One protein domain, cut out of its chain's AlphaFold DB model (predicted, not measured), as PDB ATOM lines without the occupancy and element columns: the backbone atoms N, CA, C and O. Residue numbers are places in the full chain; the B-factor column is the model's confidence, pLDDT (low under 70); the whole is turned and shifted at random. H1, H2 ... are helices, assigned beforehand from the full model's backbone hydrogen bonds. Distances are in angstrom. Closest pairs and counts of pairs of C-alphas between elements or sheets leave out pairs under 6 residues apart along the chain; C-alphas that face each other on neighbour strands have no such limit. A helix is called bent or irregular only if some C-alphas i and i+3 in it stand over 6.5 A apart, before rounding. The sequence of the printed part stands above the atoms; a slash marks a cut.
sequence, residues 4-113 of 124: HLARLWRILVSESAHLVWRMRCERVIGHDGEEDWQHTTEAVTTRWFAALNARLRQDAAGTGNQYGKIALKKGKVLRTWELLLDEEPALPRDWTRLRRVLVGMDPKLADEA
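AT A GLANCE: This is residues 4 to 113 of the 124 residues of an uncharacterized protein of Fomitopsis pinicola (strain FP-58527) (UniProt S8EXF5). Two long helices, H1 and H2, cross near their middles as an X, and short H4 packs on the start of H1 and the end of H2. Residues 28 to 34 and 108 to 113 stick out. The 110 printed residues hold five named helices, H1 to H5 in order, and no named strand: all helix, loose, radius of gyration of the C-alphas 16.6 A, spans 50 by 35 by 25 A.

IN THESE COORDINATES: H1, residues 4 to 30, begins at C-alpha (6.765, -1.688, -10.799) and is 37.5 A long. H2, residues 41 to 61, is 30.0 A. H3, residues 65 to 70, is irregular, C-alphas 66 and 69 being 9.2 A apart. H4 is residues 74 to 81; H5, residues 107 to 112, ends at C-alpha (15.541, 9.653, 13.268).

HOW THE PARTS SIT: H1, with residues 12 to 19 alone, touches H2 at a steep tilt of 48 degrees, opposite ways; the closest C-alphas, Glu 15 and Ala 51, are 6.9 A apart. H4 touches H1 at His 4 and Thr 80, closest C-alphas 4.9 A, and H2 at Asp 59 and Val 77, closest C-alphas 6.4 A. H3 touches no helix. H5 is close to H2 but not clearly touching. Every O i to N i+4 pair is within hydrogen-bond range in H1 and H2, against 0 of 2 in H3, with 2 of 3 O i to N i+3 pairs, 3 of 4 in H4 and 1 of 2 in H5.

THE WHOLE: The printed part has no cut. The H4 to H5 link, residues 82 to 106, is long. Low-confidence residues include 86 to 91 and 104 to 113.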
ATOM      1  N   HIS A   4       6.186  -3.031 -10.885       81.81
ATOM      2  CA  HIS A   4       6.765  -1.688 -10.799       81.81
ATOM      3  C   HIS A   4       7.740  -1.559  -9.618       81.81
ATOM      4  O   HIS A   4       8.815  -0.993  -9.790       81.81
ATOM      5  N   LEU A   5       7.438  -2.185  -8.477       85.69
ATOM      6  CA  LEU A   5       8.317  -2.210  -7.307       85.69
ATOM      7  C   LEU A   5       9.610  -2.981  -7.604       85.69
ATOM      8  O   LEU A   5      10.703  -2.516  -7.302       85.69
ATOM      9  N   ALA A   6       9.514  -4.119  -8.296       89.44
ATOM     10  CA  ALA A   6      10.697  -4.868  -8.728       89.44
ATOM     11  C   ALA A   6      11.587  -4.068  -9.702       89.44
ATOM     12  O   ALA A   6      12.802  -4.258  -9.740       89.44
ATOM     13  N   ARG A   7      10.990  -3.183 -10.513       89.50
ATOM     14  CA  ARG A   7      11.737  -2.264 -11.379       89.50
ATOM     15  C   ARG A   7      12.422  -1.172 -10.560       89.50
ATOM     16  O   ARG A   7      13.591  -0.911 -10.821       89.50
ATOM     17  N   LEU A   8      11.713  -0.579  -9.600       89.00
ATOM     18  CA  LEU A   8      12.262   0.428  -8.695       89.00
ATOM     19  C   LEU A   8      13.487  -0.115  -7.954       89.00
ATOM     20  O   LEU A   8      14.557   0.472  -8.037       89.00
ATOM     21  N   TRP A   9      13.363  -1.295  -7.341       90.31
ATOM     22  CA  TRP A   9      14.468  -1.959  -6.647       90.31
ATOM     23  C   TRP A   9      15.677  -2.203  -7.539       90.31
ATOM     24  O   TRP A   9      16.804  -1.962  -7.122       90.31
ATOM     25  N   ARG A  10      15.461  -2.641  -8.784       92.44
ATOM     26  CA  ARG A  10      16.562  -2.810  -9.741       92.44
ATOM     27  C   ARG A  10      17.290  -1.498 -10.012       92.44
ATOM     28  O   ARG A  10      18.514  -1.515 -10.052       92.44
ATOM     29  N   ILE A  11      16.559  -0.393 -10.165       91.75
ATOM     30  CA  ILE A  11      17.156   0.937 -10.339       91.75
ATOM     31  C   ILE A  11      17.962   1.301  -9.092       91.75
ATOM     32  O   ILE A  11      19.157   1.537  -9.222       91.75
ATOM     33  N   LEU A  12      17.350   1.249  -7.903       91.69
ATOM     34  CA  LEU A  12      18.009   1.593  -6.639       91.69
ATOM     35  C   LEU A  12      19.305   0.800  -6.447       91.69
ATOM     36  O   LEU A  12      20.370   1.390  -6.339       91.69
ATOM     37  N   VAL A  13      19.244  -0.531  -6.514       93.69
ATOM     38  CA  VAL A  13      20.422  -1.387  -6.318       93.69
ATOM     39  C   VAL A  13      21.503  -1.100  -7.361       93.69
ATOM     40  O   VAL A  13      22.678  -1.002  -7.009       93.69
ATOM     41  N   SER A  14      21.130  -0.932  -8.636       94.50
ATOM     42  CA  SER A  14      22.105  -0.653  -9.697       94.50
ATOM     43  C   SER A  14      22.788   0.706  -9.537       94.50
ATOM     44  O   SER A  14      24.006   0.795  -9.682       94.50
ATOM     45  N   GLU A  15      22.031   1.750  -9.190       93.81
ATOM     46  CA  GLU A  15      22.569   3.094  -8.998       93.81
ATOM     47  C   GLU A  15      23.425   3.148  -7.728       93.81
ATOM     48  O   GLU A  15      24.492   3.756  -7.746       93.81
ATOM     49  N   SER A  16      23.023   2.466  -6.645       93.31
ATOM     50  CA  SER A  16      23.823   2.397  -5.415       93.31
ATOM     51  C   SER A  16      25.147   1.685  -5.670       93.31
ATOM     52  O   SER A  16      26.200   2.193  -5.292       93.31
ATOM     53  N   ALA A  17      25.121   0.537  -6.353       94.88
ATOM     54  CA  ALA A  17      26.334  -0.204  -6.691       94.88
ATOM     55  C   ALA A  17      27.273   0.624  -7.582       94.88
ATOM     56  O   ALA A  17      28.481   0.666  -7.338       94.88
ATOM     57  N   HIS A  18      26.721   1.323  -8.580       93.50
ATOM     58  CA  HIS A  18      27.497   2.211  -9.439       93.50
ATOM     59  C   HIS A  18      28.104   3.380  -8.652       93.50
ATOM     60  O   HIS A  18      29.289   3.668  -8.813       93.50
ATOM     61  N   LEU A  19      27.333   4.014  -7.765       93.25
ATOM     62  CA  LEU A  19      27.817   5.105  -6.923       93.25
ATOM     63  C   LEU A  19      28.943   4.636  -5.993       93.25
ATOM     64  O   LEU A  19      29.986   5.282  -5.944       93.25
ATOM     65  N   VAL A  20      28.778   3.493  -5.317       92.00
ATOM     66  CA  VAL A  20      29.821   2.886  -4.468       92.00
ATOM     67  C   VAL A  20      31.087   2.621  -5.271       92.00
ATOM     68  O   VAL A  20      32.183   2.954  -4.822       92.00
ATOM     69  N   TRP A  21      30.948   2.052  -6.470       93.75
ATOM     70  CA  TRP A  21      32.085   1.817  -7.351       93.75
ATOM     71  C   TRP A  21      32.799   3.122  -7.718       93.75
ATOM     72  O   TRP A  21      34.012   3.213  -7.533       93.75
ATOM     73  N   ARG A  22      32.071   4.165  -8.141       91.56
ATOM     74  CA  ARG A  22      32.692   5.460  -8.453       91.56
ATOM     75  C   ARG A  22      33.382   6.080  -7.244       91.56
ATOM     76  O   ARG A  22      34.502   6.550  -7.379       91.56
ATOM     77  N   MET A  23      32.754   6.050  -6.069       89.31
ATOM     78  CA  MET A  23      33.333   6.593  -4.835       89.31
ATOM     79  C   MET A  23      34.625   5.869  -4.438       89.31
ATOM     80  O   MET A  23      35.557   6.506  -3.946       89.31
ATOM     81  N   ARG A  24      34.709   4.555  -4.688       86.56
ATOM     82  CA  ARG A  24      35.949   3.784  -4.519       86.56
ATOM     83  C   ARG A  24      37.015   4.209  -5.520       86.56
ATOM     84  O   ARG A  24      38.150   4.415  -5.115       86.56
ATOM     85  N   CYS A  25      36.662   4.367  -6.794       88.25
ATOM     86  CA  CYS A  25      37.601   4.852  -7.804       88.25
ATOM     87  C   CYS A  25      38.098   6.270  -7.494       88.25
ATOM     88  O   CYS A  25      39.285   6.521  -7.627       88.25
ATOM     89  N   GLU A  26      37.228   7.171  -7.033       87.31
ATOM     90  CA  GLU A  26      37.613   8.522  -6.604       87.31
ATOM     91  C   GLU A  26      38.613   8.478  -5.444       87.31
ATOM     92  O   GLU A  26      39.625   9.167  -5.504       87.31
ATOM     93  N   ARG A  27      38.393   7.611  -4.444       84.62
ATOM     94  CA  ARG A  27      39.362   7.414  -3.356       84.62
ATOM     95  C   ARG A  27      40.700   6.880  -3.869       84.62
ATOM     96  O   ARG A  27      41.741   7.405  -3.516       84.62
ATOM     97  N   VAL A  28      40.661   5.821  -4.677       82.00
ATOM     98  CA  VAL A  28      41.860   5.074  -5.097       82.00
ATOM     99  C   VAL A  28      42.680   5.813  -6.154       82.00
ATOM    100  O   VAL A  28      43.884   5.638  -6.195       82.00
ATOM    101  N   ILE A  29      42.055   6.593  -7.037       80.56
ATOM    102  CA  ILE A  29      42.741   7.259  -8.158       80.56
ATOM    103  C   ILE A  29      42.916   8.756  -7.888       80.56
ATOM    104  O   ILE A  29      43.911   9.343  -8.299       80.56
ATOM    105  N   GLY A  30      41.937   9.392  -7.238       76.81
ATOM    106  CA  GLY A  30      41.936  10.837  -6.996       76.81
ATOM    107  C   GLY A  30      42.665  11.257  -5.722       76.81
ATOM    108  O   GLY A  30      43.144  12.384  -5.665       76.81
ATOM    109  N   HIS A  31      42.767  10.359  -4.740       78.56
ATOM    110  CA  HIS A  31      43.338  10.627  -3.415       78.56
ATOM    111  C   HIS A  31      44.363   9.558  -3.005       78.56
ATOM    112  O   HIS A  31      44.522   9.254  -1.822       78.56
ATOM    113  N   ASP A  32      45.052   8.967  -3.989       68.38
ATOM    114  CA  ASP A  32      46.121   7.995  -3.749       68.38
ATOM    115  C   ASP A  32      47.280   8.682  -3.005       68.38
ATOM    116  O   ASP A  32      48.042   9.452  -3.591       68.38
ATOM    117  N   GLY A  33      47.355   8.477  -1.687       68.00
ATOM    118  CA  GLY A  33      48.332   9.117  -0.798       68.00
ATOM    119  C   GLY A  33      47.738   9.887   0.387       68.00
ATOM    120  O   GLY A  33      48.485  10.255   1.290       68.00
ATOM    121  N   GLU A  34      46.420  10.095   0.434       79.06
ATOM    122  CA  GLU A  34      45.738  10.651   1.609       79.06
ATOM    123  C   GLU A  34      45.153   9.510   2.461       79.06
ATOM    124  O   GLU A  34      44.055   9.016   2.203       79.06
ATOM    125  N   GLU A  35      45.908   9.064   3.470       67.25
ATOM    126  CA  GLU A  35      45.612   7.856   4.264       67.25
ATOM    127  C   GLU A  35      44.257   7.926   5.003       67.25
ATOM    128  O   GLU A  35      43.560   6.916   5.126       67.25
ATOM    129  N   ASP A  36      43.825   9.136   5.374       76.19
ATOM    130  CA  ASP A  36      42.584   9.403   6.115       76.19
ATOM    131  C   ASP A  36      41.453   9.999   5.262       76.19
ATOM    132  O   ASP A  36      40.420  10.418   5.793       76.19
ATOM    133  N   TRP A  37      41.603  10.056   3.934       80.25
ATOM    134  CA  TRP A  37      40.577  10.673   3.100       80.25
ATOM    135  C   TRP A  37      39.302   9.825   3.043       80.25
ATOM    136  O   TRP A  37      39.291   8.664   2.609       80.25
ATOM    137  N   GLN A  38      38.189  10.429   3.461       81.62
ATOM    138  CA  GLN A  38      36.871   9.808   3.473       81.62
ATOM    139  C   GLN A  38      35.818  10.740   2.876       81.62
ATOM    140  O   GLN A  38      35.861  11.960   3.031       81.62
ATOM    141  N   HIS A  39      34.825  10.145   2.215       84.00
ATOM    142  CA  HIS A  39      33.648  10.885   1.768       84.00
ATOM    143  C   HIS A  39      32.818  11.306   2.980       84.00
ATOM    144  O   HIS A  39      32.526  10.481   3.844       84.00
ATOM    145  N   THR A  40      32.375  12.561   3.019       88.19
ATOM    146  CA  THR A  40      31.426  13.007   4.045       88.19
ATOM    147  C   THR A  40      30.039  12.431   3.771       88.19
ATOM    148  O   THR A  40      29.622  12.309   2.614       88.19
ATOM    149  N   THR A  41      29.285  12.117   4.826       86.06
ATOM    150  CA  THR A  41      27.912  11.602   4.706       86.06
ATOM    151  C   THR A  41      27.035  12.527   3.859       86.06
ATOM    152  O   THR A  41      26.314  12.061   2.983       86.06
ATOM    153  N   GLU A  42      27.157  13.845   4.032       85.25
ATOM    154  CA  GLU A  42      26.423  14.839   3.238       85.25
ATOM    155  C   GLU A  42      26.767  14.775   1.739       85.25
ATOM    156  O   GLU A  42      25.871  14.829   0.889       85.25
ATOM    157  N   ALA A  43      28.049  14.607   1.392       86.00
ATOM    158  CA  ALA A  43      28.474  14.484   0.002       86.00
ATOM    159  C   ALA A  43      27.953  13.187  -0.632       86.00
ATOM    160  O   ALA A  43      27.468  13.213  -1.767       86.00
ATOM    161  N   VAL A  44      28.009  12.066   0.096       89.56
ATOM    162  CA  VAL A  44      27.467  10.773  -0.361       89.56
ATOM    163  C   VAL A  44      25.969  10.891  -0.623       89.56
ATOM    164  O   VAL A  44      25.496  10.552  -1.708       89.56
ATOM    165  N   THR A  45      25.238  11.443   0.339       88.06
ATOM    166  CA  THR A  45      23.793  11.651   0.282       88.06
ATOM    167  C   THR A  45      23.389  12.556  -0.881       88.06
ATOM    168  O   THR A  45      22.544  12.189  -1.698       88.06
ATOM    169  N   THR A  46      24.048  13.704  -1.044       88.38
ATOM    170  CA  THR A  46      23.773  14.633  -2.149       88.38
ATOM    171  C   THR A  46      24.007  13.976  -3.512       88.38
ATOM    172  O   THR A  46      23.197  14.119  -4.432       88.38
ATOM    173  N   ARG A  47      25.094  13.207  -3.657       90.44
ATOM    174  CA  ARG A  47      25.400  12.469  -4.894       90.44
ATOM    175  C   ARG A  47      24.395  11.353  -5.156       90.44
ATOM    176  O   ARG A  47      24.018  11.139  -6.308       90.44
ATOM    177  N   TRP A  48      23.938  10.679  -4.105       90.81
ATOM    178  CA  TRP A  48      22.891   9.670  -4.189       90.81
ATOM    179  C   TRP A  48      21.580  10.258  -4.714       90.81
ATOM    180  O   TRP A  48      21.049   9.777  -5.719       90.81
ATOM    181  N   PHE A  49      21.119  11.377  -4.144       88.69
ATOM    182  CA  PHE A  49      19.952  12.092  -4.664       88.69
ATOM    183  C   PHE A  49      20.145  12.568  -6.093       88.69
ATOM    184  O   PHE A  49      19.236  12.440  -6.913       88.69
ATOM    185  N   ALA A  50      21.317  13.104  -6.430       89.38
ATOM    186  CA  ALA A  50      21.603  13.544  -7.788       89.38
ATOM    187  C   ALA A  50      21.494  12.387  -8.799       89.38
ATOM    188  O   ALA A  50      20.885  12.570  -9.857       89.38
ATOM    189  N   ALA A  51      22.008  11.199  -8.464       91.44
ATOM    190  CA  ALA A  51      21.926  10.004  -9.305       91.44
ATOM    191  C   ALA A  51      20.474   9.529  -9.500       91.44
ATOM    192  O   ALA A  51      20.022   9.352 -10.637       91.44
ATOM    193  N   LEU A  52      19.704   9.414  -8.412       91.00
ATOM    194  CA  LEU A  52      18.291   9.029  -8.486       91.00
ATOM    195  C   LEU A  52      17.456  10.043  -9.275       91.00
ATOM    196  O   LEU A  52      16.679   9.662 -10.151       91.00
ATOM    197  N   ASN A  53      17.675  11.338  -9.041       88.69
ATOM    198  CA  ASN A  53      17.016  12.409  -9.782       88.69
ATOM    199  C   ASN A  53      17.384  12.393 -11.272       88.69
ATOM    200  O   ASN A  53      16.538  12.666 -12.126       88.69
ATOM    201  N   ALA A  54      18.632  12.071 -11.620       89.62
ATOM    202  CA  ALA A  54      19.040  11.906 -13.013       89.62
ATOM    203  C   ALA A  54      18.296  10.737 -13.679       89.62
ATOM    204  O   ALA A  54      17.791  10.893 -14.795       89.62
ATOM    205  N   ARG A  55      18.139   9.600 -12.987       91.56
ATOM    206  CA  ARG A  55      17.359   8.469 -13.507       91.56
ATOM    207  C   ARG A  55      15.879   8.745 -13.632       91.56
ATOM    208  O   ARG A  55      15.302   8.392 -14.658       91.56
ATOM    209  N   LEU A  56      15.287   9.423 -12.659       89.94
ATOM    210  CA  LEU A  56      13.902   9.862 -12.748       89.94
ATOM    211  C   LEU A  56      13.684  10.736 -13.988       89.94
ATOM    212  O   LEU A  56      12.758  10.495 -14.765       89.94
ATOM    213  N   ARG A  57      14.575  11.706 -14.232       87.50
ATOM    214  CA  ARG A  57      14.508  12.573 -15.421       87.50
ATOM    215  C   ARG A  57      14.692  11.804 -16.720       87.50
ATOM    216  O   ARG A  57      13.987  12.086 -17.684       87.50
ATOM    217  N   GLN A  58      15.603  10.836 -16.758       88.50
ATOM    218  CA  GLN A  58      15.792   9.989 -17.934       88.50
ATOM    219  C   GLN A  58      14.545   9.148 -18.228       88.50
ATOM    220  O   GLN A  58      14.112   9.075 -19.377       88.50
ATOM    221  N   ASP A  59      13.943   8.549 -17.202       88.88
ATOM    222  CA  ASP A  59      12.697   7.795 -17.329       88.88
ATOM    223  C   ASP A  59      11.553   8.681 -17.831       88.88
ATOM    224  O   ASP A  59      10.825   8.287 -18.742       88.88
ATOM    225  N   ALA A  60      11.416   9.887 -17.270       87.19
ATOM    226  CA  ALA A  60      10.419  10.866 -17.685       87.19
ATOM    227  C   ALA A  60      10.634  11.303 -19.141       87.19
ATOM    228  O   ALA A  60       9.703  11.250 -19.947       87.19
ATOM    229  N   ALA A  61      11.871  11.644 -19.514       86.31
ATOM    230  CA  ALA A  61      12.237  11.991 -20.884       86.31
ATOM    231  C   ALA A  61      11.937  10.844 -21.855       86.31
ATOM    232  O   ALA A  61      11.388  11.085 -22.928       86.31
ATOM    233  N   GLY A  62      12.205   9.596 -21.456       84.56
ATOM    234  CA  GLY A  62      11.915   8.394 -22.238       84.56
ATOM    235  C   GLY A  62      10.428   8.174 -22.534       84.56
ATOM    236  O   GLY A  62      10.102   7.370 -23.403       84.56
ATOM    237  N   THR A  63       9.515   8.887 -21.864       85.94
ATOM    238  CA  THR A  63       8.076   8.878 -22.197       85.94
ATOM    239  C   THR A  63       7.698   9.824 -23.340       85.94
ATOM    240  O   THR A  63       6.542   9.852 -23.771       85.94
ATOM    241  N   GLY A  64       8.653  10.626 -23.818       80.69
ATOM    242  CA  GLY A  64       8.448  11.612 -24.867       80.69
ATOM    243  C   GLY A  64       8.060  10.989 -26.208       80.69
ATOM    244  O   GLY A  64       8.550   9.927 -26.593       80.69
ATOM    245  N   ASN A  65       7.198  11.683 -26.955       76.69
ATOM    246  CA  ASN A  65       6.720  11.215 -28.260       76.69
ATOM    247  C   ASN A  65       7.851  11.121 -29.303       76.69
ATOM    248  O   ASN A  65       7.715  10.399 -30.288       76.69
ATOM    249  N   GLN A  66       8.991  11.790 -29.070       79.12
ATOM    250  CA  GLN A  66      10.169  11.682 -29.936       79.12
ATOM    251  C   GLN A  66      10.738  10.255 -30.016       79.12
ATOM    252  O   GLN A  66      11.442   9.930 -30.965       79.12
ATOM    253  N   TYR A  67      10.411   9.393 -29.048       80.12
ATOM    254  CA  TYR A  67      10.846   7.997 -29.012       80.12
ATOM    255  C   TYR A  67       9.845   7.040 -29.685       80.12
ATOM    256  O   TYR A  67      10.080   5.835 -29.732       80.12
ATOM    257  N   GLY A  68       8.730   7.539 -30.233       82.38
ATOM    258  CA  GLY A  68       7.778   6.754 -31.028       82.38
ATOM    259  C   GLY A  68       7.398   5.411 -30.389       82.38
ATOM    260  O   GLY A  68       6.871   5.358 -29.280       82.38
ATOM    261  N   LYS A  69       7.686   4.300 -31.084       80.69
ATOM    262  CA  LYS A  69       7.337   2.935 -30.637       80.69
ATOM    263  C   LYS A  69       8.186   2.414 -29.469       80.69
ATOM    264  O   LYS A  69       7.760   1.476 -28.802       80.69
ATOM    265  N   ILE A  70       9.362   2.996 -29.228       84.12
ATOM    266  CA  ILE A  70      10.248   2.628 -28.110       84.12
ATOM    267  C   ILE A  70      10.028   3.515 -26.876       84.12
ATOM    268  O   ILE A  70      10.681   3.311 -25.853       84.12
ATOM    269  N   ALA A  71       9.092   4.470 -26.946       85.19
ATOM    270  CA  ALA A  71       8.756   5.334 -25.825       85.19
ATOM    271  C   ALA A  71       8.261   4.524 -24.618       85.19
ATOM    272  O   ALA A  71       7.449   3.595 -24.719       85.19
ATOM    273  N   LEU A  72       8.725   4.915 -23.436       84.31
ATOM    274  CA  LEU A  72       8.259   4.346 -22.186       84.31
ATOM    275  C   LEU A  72       6.802   4.742 -21.945       84.31
ATOM    276  O   LEU A  72       6.404   5.901 -22.056       84.31
ATOM    277  N   LYS A  73       5.989   3.766 -21.536       85.75
ATOM    278  CA  LYS A  73       4.611   4.036 -21.121       85.75
ATOM    279  C   LYS A  73       4.625   4.907 -19.864       85.75
ATOM    280  O   LYS A  73       5.098   4.458 -18.821       85.75
ATOM    281  N   LYS A  74       4.016   6.094 -19.929       85.44
ATOM    282  CA  LYS A  74       3.896   7.028 -18.792       85.44
ATOM    283  C   LYS A  74       3.404   6.361 -17.513       85.44
ATOM    284  O   LYS A  74       4.057   6.447 -16.485       85.44
ATOM    285  N   GLY A  75       2.322   5.583 -17.595       84.81
ATOM    286  CA  GLY A  75       1.775   4.871 -16.434       84.81
ATOM    287  C   GLY A  75       2.716   3.822 -15.820       84.81
ATOM    288  O   GLY A  75       2.488   3.384 -14.697       84.81
ATOM    289  N   LYS A  76       3.763   3.385 -16.533       86.88
ATOM    290  CA  LYS A  76       4.826   2.544 -15.965       86.88
ATOM    291  C   LYS A  76       5.827   3.392 -15.181       86.88
ATOM    292  O   LYS A  76       6.226   2.975 -14.100       86.88
ATOM    293  N   VAL A  77       6.211   4.553 -15.712       86.88
ATOM    294  CA  VAL A  77       7.127   5.497 -15.053       86.88
ATOM    295  C   VAL A  77       6.489   6.062 -13.786       86.88
ATOM    296  O   VAL A  77       7.071   5.900 -12.721       86.88
ATOM    297  N   LEU A  78       5.261   6.584 -13.878       86.38
ATOM    298  CA  LEU A  78       4.510   7.128 -12.738       86.38
ATOM    299  C   LEU A  78       4.457   6.129 -11.571       86.38
ATOM    300  O   LEU A  78       4.958   6.425 -10.497       86.38
ATOM    301  N   ARG A  79       3.993   4.895 -11.822       86.12
ATOM    302  CA  ARG A  79       3.927   3.826 -10.804       86.12
ATOM    303  C   ARG A  79       5.277   3.337 -10.290       86.12
ATOM    304  O   ARG A  79       5.332   2.692  -9.254       86.12
ATOM    305  N   THR A  80       6.361   3.526 -11.046       86.94
ATOM    306  CA  THR A  80       7.687   3.107 -10.563       86.94
ATOM    307  C   THR A  80       8.195   4.072  -9.501       86.94
ATOM    308  O   THR A  80       8.789   3.624  -8.531       86.94
ATOM    309  N   TRP A  81       7.969   5.371  -9.691       86.94
ATOM    310  CA  TRP A  81       8.522   6.419  -8.833       86.94
ATOM    311  C   TRP A  81       7.541   6.928  -7.773       86.94
ATOM    312  O   TRP A  81       7.959   7.667  -6.898       86.94
ATOM    313  N   GLU A  82       6.275   6.506  -7.816       82.81
ATOM    314  CA  GLU A  82       5.204   6.914  -6.891       82.81
ATOM    315  C   GLU A  82       5.586   6.819  -5.407       82.81
ATOM    316  O   GLU A  82       5.211   7.687  -4.639       82.81
ATOM    317  N   LEU A  83       6.385   5.821  -5.016       75.94
ATOM    318  CA  LEU A  83       6.810   5.618  -3.624       75.94
ATOM    319  C   LEU A  83       8.019   6.465  -3.191       75.94
ATOM    320  O   LEU A  83       8.401   6.411  -2.030       75.94
ATOM    321  N   LEU A  84       8.682   7.154  -4.126       76.81
ATOM    322  CA  LEU A  84       9.923   7.905  -3.879       76.81
ATOM    323  C   LEU A  84       9.784   9.411  -4.103       76.81
ATOM    324  O   LEU A  84      10.740  10.159  -3.891       76.81
ATOM    325  N   LEU A  85       8.638   9.843  -4.610       76.19
ATOM    326  CA  LEU A  85       8.320  11.253  -4.730       76.19
ATOM    327  C   LEU A  85       7.793  11.702  -3.380       76.19
ATOM    328  O   LEU A  85       6.852  11.095  -2.878       76.19
ATOM    329  N   ASP A  86       8.401  12.741  -2.816       62.44
ATOM    330  CA  ASP A  86       7.805  13.393  -1.657       62.44
ATOM    331  C   ASP A  86       6.398  13.848  -2.032       62.44
ATOM    332  O   ASP A  86       6.172  14.367  -3.135       62.44
ATOM    333  N   GLU A  87       5.453  13.608  -1.125       56.00
ATOM    334  CA  GLU A  87       4.058  14.001  -1.263       56.00
ATOM    335  C   GLU A  87       3.945  15.530  -1.235       56.00
ATOM    336  O   GLU A  87       3.502  16.130  -0.260       56.00
ATOM    337  N   GLU A  88       4.326  16.198  -2.323       51.16
ATOM    338  CA  GLU A  88       3.840  17.545  -2.555       51.16
ATOM    339  C   GLU A  88       2.373  17.416  -2.995       51.16
ATOM    340  O   GLU A  88       2.108  16.873  -4.076       51.16
ATOM    341  N   PRO A  89       1.395  17.957  -2.241       54.56
ATOM    342  CA  PRO A  89      -0.020  17.982  -2.638       54.56
ATOM    343  C   PRO A  89      -0.278  18.725  -3.970       54.56
ATOM    344  O   PRO A  89      -1.415  18.809  -4.432       54.56
ATOM    345  N   ALA A  90       0.774  19.253  -4.605       61.09
ATOM    346  CA  ALA A  90       0.777  19.975  -5.866       61.09
ATOM    347  C   ALA A  90       1.223  19.143  -7.091       61.09
ATOM    348  O   ALA A  90       1.161  19.652  -8.215       61.09
ATOM    349  N   LEU A  91       1.668  17.888  -6.932       68.38
ATOM    350  CA  LEU A  91       2.121  17.083  -8.073       68.38
ATOM    351  C   LEU A  91       0.932  16.632  -8.949       68.38
ATOM    352  O   LEU A  91       0.050  15.901  -8.492       68.38
ATOM    353  N   PRO A  92       0.883  17.014 -10.240       72.62
ATOM    354  CA  PRO A  92      -0.177  16.572 -11.132       72.62
ATOM    355  C   PRO A  92      -0.060  15.072 -11.416       72.62
ATOM    356  O   PRO A  92       1.031  14.504 -11.470       72.62
ATOM    357  N   ARG A  93      -1.201  14.448 -11.734       73.06
ATOM    358  CA  ARG A  93      -1.304  13.014 -12.067       73.06
ATOM    359  C   ARG A  93      -0.337  12.558 -13.171       73.06
ATOM    360  O   ARG A  93       0.024  11.388 -13.220       73.06
ATOM    361  N   ASP A  94       0.058  13.465 -14.065       78.44
ATOM    362  CA  ASP A  94       1.131  13.260 -15.044       78.44
ATOM    363  C   ASP A  94       2.253  14.290 -14.844       78.44
ATOM    364  O   ASP A  94       2.311  15.318 -15.523       78.44
ATOM    365  N   TRP A  95       3.169  14.000 -13.920       79.69
ATOM    366  CA  TRP A  95       4.337  14.839 -13.652       79.69
ATOM    367  C   TRP A  95       5.485  14.635 -14.652       79.69
ATOM    368  O   TRP A  95       6.451  15.390 -14.627       79.69
ATOM    369  N   THR A  96       5.393  13.680 -15.587       78.12
ATOM    370  CA  THR A  96       6.498  13.344 -16.519       78.12
ATOM    371  C   THR A  96       6.912  14.495 -17.443       78.12
ATOM    372  O   THR A  96       7.985  14.466 -18.042       78.12
ATOM    373  N   ARG A  97       6.067  15.526 -17.560       72.69
ATOM    374  CA  ARG A  97       6.326  16.749 -18.335       72.69
ATOM    375  C   ARG A  97       6.909  17.892 -17.501       72.69
ATOM    376  O   ARG A  97       7.327  18.900 -18.068       72.69
ATOM    377  N   LEU A  98       6.927  17.757 -16.178       73.25
ATOM    378  CA  LEU A  98       7.459  18.764 -15.274       73.25
ATOM    379  C   LEU A  98       8.976  18.624 -15.161       73.25
ATOM    380  O   LEU A  98       9.518  17.536 -14.998       73.25
ATOM    381  N   ARG A  99       9.679  19.759 -15.222       63.56
ATOM    382  CA  ARG A  99      11.145  19.799 -15.088       63.56
ATOM    383  C   ARG A  99      11.625  19.779 -13.629       63.56
ATOM    384  O   ARG A  99      12.802  19.525 -13.392       63.56
ATOM    385  N   ARG A 100      10.733  20.057 -12.671       66.62
ATOM    386  CA  ARG A 100      11.029  20.235 -11.238       66.62
ATOM    387  C   ARG A 100      10.406  19.121 -10.390       66.62
ATOM    388  O   ARG A 100       9.666  19.401  -9.464       66.62
ATOM    389  N   VAL A 101      10.656  17.868 -10.750       72.44
ATOM    390  CA  VAL A 101      10.255  16.715  -9.931       72.44
ATOM    391  C   VAL A 101      11.519  16.104  -9.352       72.44
ATOM    392  O   VAL A 101      12.462  15.841 -10.108       72.44
ATOM    393  N   LEU A 102      11.550  15.941  -8.031       76.62
ATOM    394  CA  LEU A 102      12.684  15.409  -7.284       76.62
ATOM    395  C   LEU A 102      12.254  14.197  -6.451       76.62
ATOM    396  O   LEU A 102      11.106  14.097  -6.029       76.62
ATOM    397  N   VAL A 103      13.194  13.282  -6.241       77.50
ATOM    398  CA  VAL A 103      13.096  12.197  -5.265       77.50
ATOM    399  C   VAL A 103      13.286  12.786  -3.873       77.50
ATOM    400  O   VAL A 103      14.254  13.515  -3.658       77.50
ATOM    401  N   GLY A 104      12.371  12.456  -2.967       68.62
ATOM    402  CA  GLY A 104      12.230  13.083  -1.654       68.62
ATOM    403  C   GLY A 104      12.525  12.164  -0.474       68.62
ATOM    404  O   GLY A 104      11.931  12.324   0.577       68.62
ATOM    405  N   MET A 105      13.405  11.163  -0.598       61.12
ATOM    406  CA  MET A 105      13.848  10.504   0.641       61.12
ATOM    407  C   MET A 105      14.540  11.584   1.488       61.12
ATOM    408  O   MET A 105      15.567  12.088   1.063       61.12
ATOM    409  N   ASP A 106      14.000  12.007   2.628       53.69
ATOM    410  CA  ASP A 106      14.752  12.914   3.497       53.69
ATOM    411  C   ASP A 106      15.858  12.093   4.182       53.69
ATOM    412  O   ASP A 106      15.553  11.148   4.915       53.69
ATOM    413  N   PRO A 107      17.148  12.395   3.965       49.47
ATOM    414  CA  PRO A 107      18.222  11.717   4.678       49.47
ATOM    415  C   PRO A 107      18.160  11.931   6.199       49.47
ATOM    416  O   PRO A 107      18.653  11.079   6.931       49.47
ATOM    417  N   LYS A 108      17.522  13.004   6.686       51.91
ATOM    418  CA  LYS A 108      17.330  13.255   8.124       51.91
ATOM    419  C   LYS A 108      16.288  12.327   8.751       51.91
ATOM    420  O   LYS A 108      16.442  11.947   9.904       51.91
ATOM    421  N   LEU A 109      15.290  11.879   7.983       51.19
ATOM    422  CA  LEU A 109      14.325  10.870   8.448       51.19
ATOM    423  C   LEU A 109      14.984   9.496   8.669       51.19
ATOM    424  O   LEU A 109      14.491   8.698   9.464       51.19
ATOM    425  N   ALA A 110      16.101   9.204   7.990       45.91
ATOM    426  CA  ALA A 110      16.872   7.982   8.222       45.91
ATOM    427  C   ALA A 110      17.725   8.050   9.506       45.91
ATOM    428  O   ALA A 110      17.942   7.009  10.125       45.91
ATOM    429  N   ASP A 111      18.152   9.248   9.926       48.03
ATOM    430  CA  ASP A 111      18.826   9.473  11.216       48.03
ATOM    431  C   ASP A 111      17.848   9.348  12.401       48.03
ATOM    432  O   ASP A 111      18.201   8.795  13.443       48.03
ATOM    433  N   GLU A 112      16.592   9.784  12.240       46.88
ATOM    434  CA  GLU A 112      15.541   9.653  13.268       46.88
ATOM    435  C   GLU A 112      15.112   8.197  13.530       46.88
ATOM    436  O   GLU A 112      14.579   7.880  14.594       46.88
ATOM    437  N   ALA A 113      15.372   7.285  12.589       45.88
ATOM    438  CA  ALA A 113      15.046   5.865  12.714       45.88
ATOM    439  C   ALA A 113      16.063   5.058  13.545       45.88
ATOM    440  O   ALA A 113      15.952   3.832  13.603       45.88
TER     441      ALA A 113